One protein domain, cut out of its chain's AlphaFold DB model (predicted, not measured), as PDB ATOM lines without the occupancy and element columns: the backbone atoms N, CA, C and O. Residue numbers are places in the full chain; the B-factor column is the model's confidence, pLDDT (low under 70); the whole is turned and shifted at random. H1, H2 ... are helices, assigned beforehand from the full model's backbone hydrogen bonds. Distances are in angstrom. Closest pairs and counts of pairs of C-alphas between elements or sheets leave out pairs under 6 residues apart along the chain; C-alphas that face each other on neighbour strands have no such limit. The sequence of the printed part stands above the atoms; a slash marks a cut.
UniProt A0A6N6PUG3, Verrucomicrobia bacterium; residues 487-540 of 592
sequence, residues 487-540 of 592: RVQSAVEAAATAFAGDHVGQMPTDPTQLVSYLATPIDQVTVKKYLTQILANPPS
ATOM      1  N   ARG A 487     118.556 113.092  76.282       67.00
ATOM      2  CA  ARG A 487     118.665 114.162  75.279       67.00
ATOM      3  C   ARG A 487     118.043 113.741  73.951       67.00
ATOM      4  O   ARG A 487     117.488 114.581  73.252       67.00
ATOM      5  N   VAL A 488     118.103 112.447  73.634       73.44
ATOM      6  CA  VAL A 488     117.500 111.850  72.438       73.44
ATOM      7  C   VAL A 488     115.973 111.921  72.510       73.44
ATOM      8  O   VAL A 488     115.349 112.451  71.593       73.44
ATOM      9  N   GLN A 489     115.375 111.481  73.619       78.25
ATOM     10  CA  GLN A 489     113.941 111.604  73.884       78.25
ATOM     11  C   GLN A 489     113.498 113.066  73.802       78.25
ATOM     12  O   GLN A 489     112.606 113.379  73.020       78.25
ATOM     13  N   SER A 490     114.157 113.972  74.531       71.81
ATOM     14  CA  SER A 490     113.774 115.388  74.552       71.81
ATOM     15  C   SER A 490     113.984 116.100  73.210       71.81
ATOM     16  O   SER A 490     113.238 117.023  72.892       71.81
ATOM     17  N   ALA A 491     114.937 115.663  72.380       78.75
ATOM     18  CA  ALA A 491     115.073 116.146  71.005       78.75
ATOM     19  C   ALA A 491     113.925 115.659  70.104       78.75
ATOM     20  O   ALA A 491     113.398 116.443  69.317       78.75
ATOM     21  N   VAL A 492     113.493 114.398  70.243       83.88
ATOM     22  CA  VAL A 492     112.337 113.848  69.510       83.88
ATOM     23  C   VAL A 492     111.020 114.472  70.001       83.88
ATOM     24  O   VAL A 492     110.166 114.790  69.179       83.88
ATOM     25  N   GLU A 493     110.868 114.738  71.302       79.94
ATOM     26  CA  GLU A 493     109.740 115.478  71.895       79.94
ATOM     27  C   GLU A 493     109.679 116.925  71.388       79.94
ATOM     28  O   GLU A 493     108.619 117.385  70.954       79.94
ATOM     29  N   ALA A 494     110.810 117.638  71.380       79.50
ATOM     30  CA  ALA A 494     110.892 118.998  70.852       79.50
ATOM     31  C   ALA A 494     110.576 119.041  69.349       79.50
ATOM     32  O   ALA A 494     109.801 119.895  68.913       79.50
ATOM     33  N   ALA A 495     111.107 118.092  68.571       85.56
ATOM     34  CA  ALA A 495     110.829 117.966  67.145       85.56
ATOM     35  C   ALA A 495     109.355 117.616  66.867       85.56
ATOM     36  O   ALA A 495     108.747 118.215  65.983       85.56
ATOM     37  N   ALA A 496     108.749 116.713  67.644       85.50
ATOM     38  CA  ALA A 496     107.335 116.356  67.514       85.50
ATOM     39  C   ALA A 496     106.397 117.502  67.913       85.50
ATOM     40  O   ALA A 496     105.386 117.721  67.250       85.50
ATOM     41  N   THR A 497     106.754 118.277  68.939       79.56
ATOM     42  CA  THR A 497     105.985 119.460  69.357       79.56
ATOM     43  C   THR A 497     106.133 120.608  68.350       79.56
ATOM     44  O   THR A 497     105.169 121.320  68.086       79.56
ATOM     45  N   ALA A 498     107.307 120.766  67.725       80.88
ATOM     46  CA  ALA A 498     107.513 121.712  66.625       80.88
ATOM     47  C   ALA A 498     106.732 121.310  65.358       80.88
ATOM     48  O   ALA A 498     106.021 122.143  64.801       80.88
ATOM     49  N   PHE A 499     106.781 120.030  64.965       88.31
ATOM     50  CA  PHE A 499     105.956 119.487  63.882       88.31
ATOM     51  C   PHE A 499     104.465 119.740  64.145       88.31
ATOM     52  O   PHE A 499     103.776 120.270  63.276       88.31
ATOM     53  N   ALA A 500     103.974 119.427  65.349       82.62
ATOM     54  CA  ALA A 500     102.576 119.640  65.715       82.62
ATOM     55  C   ALA A 500     102.180 121.126  65.719       82.62
ATOM     56  O   ALA A 500     101.053 121.449  65.350       82.62
ATOM     57  N   GLY A 501     103.094 122.037  66.073       76.50
ATOM     58  CA  GLY A 501     102.884 123.481  65.946       76.50
ATOM     59  C   GLY A 501     102.624 123.914  64.498       76.50
ATOM     60  O   GLY A 501     101.636 124.596  64.231       76.50
ATOM     61  N   ASP A 502     103.452 123.449  63.559       81.75
ATOM     62  CA  ASP A 502     103.299 123.744  62.125       81.75
ATOM     63  C   ASP A 502     102.082 123.034  61.489       81.75
ATOM     64  O   ASP A 502     101.516 123.523  60.512       81.75
ATOM     65  N   HIS A 503     101.647 121.900  62.055       83.94
ATOM     66  CA  HIS A 503     100.564 121.050  61.535       83.94
ATOM     67  C   HIS A 503      99.263 121.128  62.363       83.94
ATOM     68  O   HIS A 503      98.479 120.179  62.394       83.94
ATOM     69  N   VAL A 504      99.000 122.266  63.018       78.75
ATOM     70  CA  VAL A 504      97.724 122.572  63.712       78.75
ATOM     71  C   VAL A 504      97.340 121.504  64.756       78.75
ATOM     72  O   VAL A 504      96.221 120.995  64.798       78.75
ATOM     73  N   GLY A 505      98.304 121.123  65.595       73.00
ATOM     74  CA  GLY A 505      98.147 120.130  66.660       73.00
ATOM     75  C   GLY A 505      98.216 118.667  66.209       73.00
ATOM     76  O   GLY A 505      98.107 117.777  67.051       73.00
ATOM     77  N   GLN A 506      98.410 118.381  64.917       83.75
ATOM     78  CA  GLN A 506      98.579 117.004  64.444       83.75
ATOM     79  C   GLN A 506      99.962 116.470  64.831       83.75
ATOM     80  O   GLN A 506     100.987 116.946  64.348       83.75
ATOM     81  N   MET A 507      99.990 115.455  65.696       86.19
ATOM     82  CA  MET A 507     101.226 114.760  66.059       86.19
ATOM     83  C   MET A 507     101.777 113.959  64.863       86.19
ATOM     84  O   MET A 507     100.989 113.383  64.107       86.19
ATOM     85  N   PRO A 508     103.111 113.873  64.696       89.81
ATOM     86  CA  PRO A 508     103.710 113.078  63.633       89.81
ATOM     87  C   PRO A 508     103.484 111.584  63.881       89.81
ATOM     88  O   PRO A 508     103.495 111.117  65.018       89.81
ATOM     89  N   THR A 509     103.290 110.825  62.807       89.19
ATOM     90  CA  THR A 509     103.000 109.384  62.827       89.19
ATOM     91  C   THR A 509     104.138 108.536  62.257       89.19
ATOM     92  O   THR A 509     104.187 107.336  62.525       89.19
ATOM     93  N   ASP A 510     105.080 109.146  61.530       89.69
ATOM     94  CA  ASP A 510     106.252 108.483  60.956       89.69
ATOM     95  C   ASP A 510     107.564 109.213  61.335       89.69
ATOM     96  O   ASP A 510     107.626 110.443  61.242       89.69
ATOM     97  N   PRO A 511     108.644 108.497  61.724       88.75
ATOM     98  CA  PRO A 511     109.952 109.086  62.035       88.75
ATOM     99  C   PRO A 511     110.520 110.024  60.960       88.75
ATOM    100  O   PRO A 511     111.236 110.969  61.290       88.75
ATOM    101  N   THR A 512     110.212 109.789  59.681       91.38
ATOM    102  CA  THR A 512     110.680 110.628  58.567       91.38
ATOM    103  C   THR A 512     110.138 112.057  58.625       91.38
ATOM    104  O   THR A 512     110.825 112.980  58.190       91.38
ATOM    105  N   GLN A 513     108.967 112.270  59.236       92.69
ATOM    106  CA  GLN A 513     108.358 113.595  59.401       92.69
ATOM    107  C   GLN A 513     109.145 114.505  60.358       92.69
ATOM    108  O   GLN A 513     109.008 115.724  60.299       92.69
ATOM    109  N   LEU A 514     109.994 113.932  61.220       89.88
ATOM    110  CA  LEU A 514     110.796 114.672  62.198       89.88
ATOM    111  C   LEU A 514     112.172 115.105  61.677       89.88
ATOM    112  O   LEU A 514     112.845 115.901  62.329       89.88
ATOM    113  N   VAL A 515     112.603 114.623  60.507       88.12
ATOM    114  CA  VAL A 515     113.980 114.813  60.008       88.12
ATOM    115  C   VAL A 515     114.343 116.292  59.811       88.12
ATOM    116  O   VAL A 515     115.480 116.672  60.069       88.12
ATOM    117  N   SER A 516     113.390 117.144  59.418       86.69
ATOM    118  CA  SER A 516     113.582 118.600  59.287       86.69
ATOM    119  C   SER A 516     113.465 119.386  60.602       86.69
ATOM    120  O   SER A 516     113.725 120.586  60.611       86.69
ATOM    121  N   TYR A 517     113.058 118.733  61.693       83.31
ATOM    122  CA  TYR A 517     112.783 119.350  62.998       83.31
ATOM    123  C   TYR A 517     113.816 118.982  64.076       83.31
ATOM    124  O   TYR A 517     113.861 119.612  65.132       83.31
ATOM    125  N   LEU A 518     114.656 117.975  63.821       82.12
ATOM    126  CA  LEU A 518     115.728 117.547  64.715       82.12
ATOM    127  C   LEU A 518     116.973 118.437  64.550       82.12
ATOM    128  O   LEU A 518     117.538 118.544  63.465       82.12
ATOM    129  N   ALA A 519     117.433 119.044  65.649       73.75
ATOM    130  CA  ALA A 519     118.612 119.923  65.659       73.75
ATOM    131  C   ALA A 519     119.946 119.186  65.404       73.75
ATOM    132  O   ALA A 519     120.939 119.804  65.024       73.75
ATOM    133  N   THR A 520     119.969 117.867  65.605       73.06
ATOM    134  CA  THR A 520     121.077 116.963  65.274       73.06
ATOM    135  C   THR A 520     120.522 115.702  64.602       73.06
ATOM    136  O   THR A 520     119.403 115.295  64.918       73.06
ATOM    137  N   PRO A 521     121.258 115.045  63.685       80.06
ATOM    138  CA  PRO A 521     120.804 113.787  63.095       80.06
ATOM    139  C   PRO A 521     120.663 112.679  64.151       80.06
ATOM    140  O   PRO A 521     121.629 112.350  64.838       80.06
ATOM    141  N   ILE A 522     119.474 112.080  64.237       81.50
ATOM    142  CA  ILE A 522     119.171 110.896  65.058       81.50
ATOM    143  C   ILE A 522     118.702 109.786  64.110       81.50
ATOM    144  O   ILE A 522     118.026 110.060  63.116       81.50
ATOM    145  N   ASP A 523     119.073 108.533  64.377       84.62
ATOM    146  CA  ASP A 523     118.671 107.413  63.526       84.62
ATOM    147  C   ASP A 523     117.160 107.118  63.627       84.62
ATOM    148  O   ASP A 523     116.522 107.313  64.664       84.62
ATOM    149  N   GLN A 524     116.573 106.610  62.542       85.06
ATOM    150  CA  GLN A 524     115.123 106.422  62.460       85.06
ATOM    151  C   GLN A 524     114.577 105.320  63.385       85.06
ATOM    152  O   GLN A 524     113.385 105.346  63.692       85.06
ATOM    153  N   VAL A 525     115.398 104.373  63.856       84.56
ATOM    154  CA  VAL A 525     114.957 103.333  64.802       84.56
ATOM    155  C   VAL A 525     114.789 103.949  66.187       84.56
ATOM    156  O   VAL A 525     113.751 103.764  66.823       84.56
ATOM    157  N   THR A 526     115.752 104.761  66.619       82.25
ATOM    158  CA  THR A 526     115.692 105.477  67.896       82.25
ATOM    159  C   THR A 526     114.645 106.596  67.873       82.25
ATOM    160  O   THR A 526     113.869 106.725  68.820       82.25
ATOM    161  N   VAL A 527     114.497 107.331  66.761       86.88
ATOM    162  CA  VAL A 527     113.364 108.263  66.587       86.88
ATOM    163  C   VAL A 527     112.028 107.517  66.688       86.88
ATOM    164  O   VAL A 527     111.119 107.996  67.362       86.88
ATOM    165  N   LYS A 528     111.900 106.310  66.114       89.44
ATOM    166  CA  LYS A 528     110.684 105.484  66.244       89.44
ATOM    167  C   LYS A 528     110.433 105.001  67.678       89.44
ATOM    168  O   LYS A 528     109.277 105.006  68.107       89.44
ATOM    169  N   LYS A 529     111.485 104.615  68.419       84.94
ATOM    170  CA  LYS A 529     111.432 104.216  69.843       84.94
ATOM    171  C   LYS A 529     110.744 105.306  70.671       84.94
ATOM    172  O   LYS A 529     109.761 105.016  71.351       84.94
ATOM    173  N   TYR A 530     111.189 106.555  70.533       85.38
ATOM    174  CA  TYR A 530     110.633 107.684  71.283       85.38
ATOM    175  C   TYR A 530     109.321 108.224  70.713       85.38
ATOM    176  O   TYR A 530     108.400 108.473  71.486       85.38
ATOM    177  N   LEU A 531     109.149 108.296  69.388       87.56
ATOM    178  CA  LEU A 531     107.875 108.705  68.781       87.56
ATOM    179  C   LEU A 531     106.711 107.796  69.210       87.56
ATOM    180  O   LEU A 531     105.618 108.284  69.484       87.56
ATOM    181  N   THR A 532     106.953 106.491  69.363       87.56
ATOM    182  CA  THR A 532     105.947 105.544  69.882       87.56
ATOM    183  C   THR A 532     105.554 105.845  71.337       87.56
ATOM    184  O   THR A 532     104.389 105.702  71.696       87.56
ATOM    185  N   GLN A 533     106.499 106.290  72.174       83.06
ATOM    186  CA  GLN A 533     106.230 106.678  73.566       83.06
ATOM    187  C   GLN A 533     105.469 108.010  73.640       83.06
ATOM    188  O   GLN A 533     104.500 108.123  74.386       83.06
ATOM    189  N   ILE A 534     105.853 108.983  72.810       81.81
ATOM    190  CA  ILE A 534     105.194 110.292  72.695       81.81
ATOM    191  C   ILE A 534     103.748 110.129  72.206       81.81
ATOM    192  O   ILE A 534     102.838 110.732  72.762       81.81
ATOM    193  N   LEU A 535     103.498 109.272  71.212       84.62
ATOM    194  CA  LEU A 535     102.140 108.993  70.727       84.62
ATOM    195  C   LEU A 535     101.268 108.253  71.753       84.62
ATOM    196  O   LEU A 535     100.044 108.370  71.701       84.62
ATOM    197  N   ALA A 536     101.869 107.525  72.698       81.38
ATOM    198  CA  ALA A 536     101.147 106.912  73.811       81.38
ATOM    199  C   ALA A 536     100.783 107.913  74.926       81.38
ATOM    200  O   ALA A 536      99.906 107.612  75.736       81.38
ATOM    201  N   ASN A 537     101.439 109.078  74.989       73.12
ATOM    202  CA  ASN A 537     101.197 110.103  76.006       73.12
ATOM    203  C   ASN A 537     101.561 111.512  75.464       73.12
ATOM    204  O   ASN A 537     102.611 112.055  75.819       73.12
ATOM    205  N   PRO A 538     100.751 112.080  74.547       73.62
ATOM    206  CA  PRO A 538     101.129 113.257  73.761       73.62
ATOM    207  C   PRO A 538     101.231 114.549  74.594       73.62
ATOM    208  O   PRO A 538     100.560 114.674  75.624       73.62
ATOM    209  N   PRO A 539     102.024 115.544  74.140       68.50
ATOM    210  CA  PRO A 539     102.091 116.856  74.779       68.50
ATOM    211  C   PRO A 539     100.710 117.524  74.801       68.50
ATOM    212  O   PRO A 539      99.906 117.370  73.880       68.50
ATOM    213  N   SER A 540     100.423 118.281  75.862       73.31
ATOM    214  CA  SER A 540      99.124 118.941  76.018       73.31
ATOM    215  C   SER A 540      98.900 120.020  74.954       73.31
ATOM    216  O   SER A 540      99.839 120.698  74.532       73.31
TER     217      SER A 540
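What this domain is: This is residues 487 to 540 of the 592 residues of a protein of Verrucomicrobia bacterium (UniProt A0A6N6PUG3). Two longer helices, H1 and H3, cross at a steep tilt, and the short helix H2 packs on both, so that the centres of the three make a small triangle. The links between the helices loop out at opposite ends of the longest axis, residues 503 to 510 from H1 back to H2 and residues 515 to 523 from H2 to H3, and residues 537 to 540 run on past H3 as a short tail. The printed part has 54 residues with three named helices, H1, H2 and H3 along the chain, and no named strand; its class is all helix, with 33 residues in named elements. It is compact, with a radius of gyration of the C-alphas of 9.6 A, and rounded, with spans of 25 by 21 by 18 A.

Where its parts are: H1 is residues 487 to 502, from C-alpha 487 at (118.665, 114.162, 75.279) to C-alpha 502, 22.4 A from first to last C-alpha. H2 is residues 511 to 514, four residues, beginning at C-alpha 511 at (109.952, 109.086, 62.035) and 5.7 A from first to last C-alpha. H3 is residues 524 to 536, 18.0 A from first to last C-alpha, and ends at C-alpha 536 at (101.147, 106.912, 73.811).

How they stand to each other: H1 touches H3 with residues 489 to 496 alone; the closest C-alphas are those of Gln 489 and Tyr 530, 5.8 A apart. Their lines stand at a steep tilt of 66 degrees, and they run the same way. H1 touches H2 with residues 492 to 499 alone, the closest C-alphas being those of Ala 495 and Leu 514, 5.9 A apart. H2 touches H3, the closest C-alphas being those of Pro 511 and Lys 528, 5.6 A apart. In H1 every pair of O of residue i and N of residue i+4 is within hydrogen-bond range, in H3 8 of 9 pairs are, and H2 is too short for such a pair, with its one pair of O of residue i and N of residue i+3 within range.

The domain as a whole: The two C-alphas farthest apart are those of Asp 523 and Ser 540, 25.9 A, and the first and last printed C-alphas, of Arg 487 and Ser 540, are 20.1 A apart. The printed part has no cut. The links from H1 to H2, with 8 residues, and from H2 to H3, with 9 residues, are short. The mean pLDDT of the printed part is 82.2, and residues 487 and 539 are under 70.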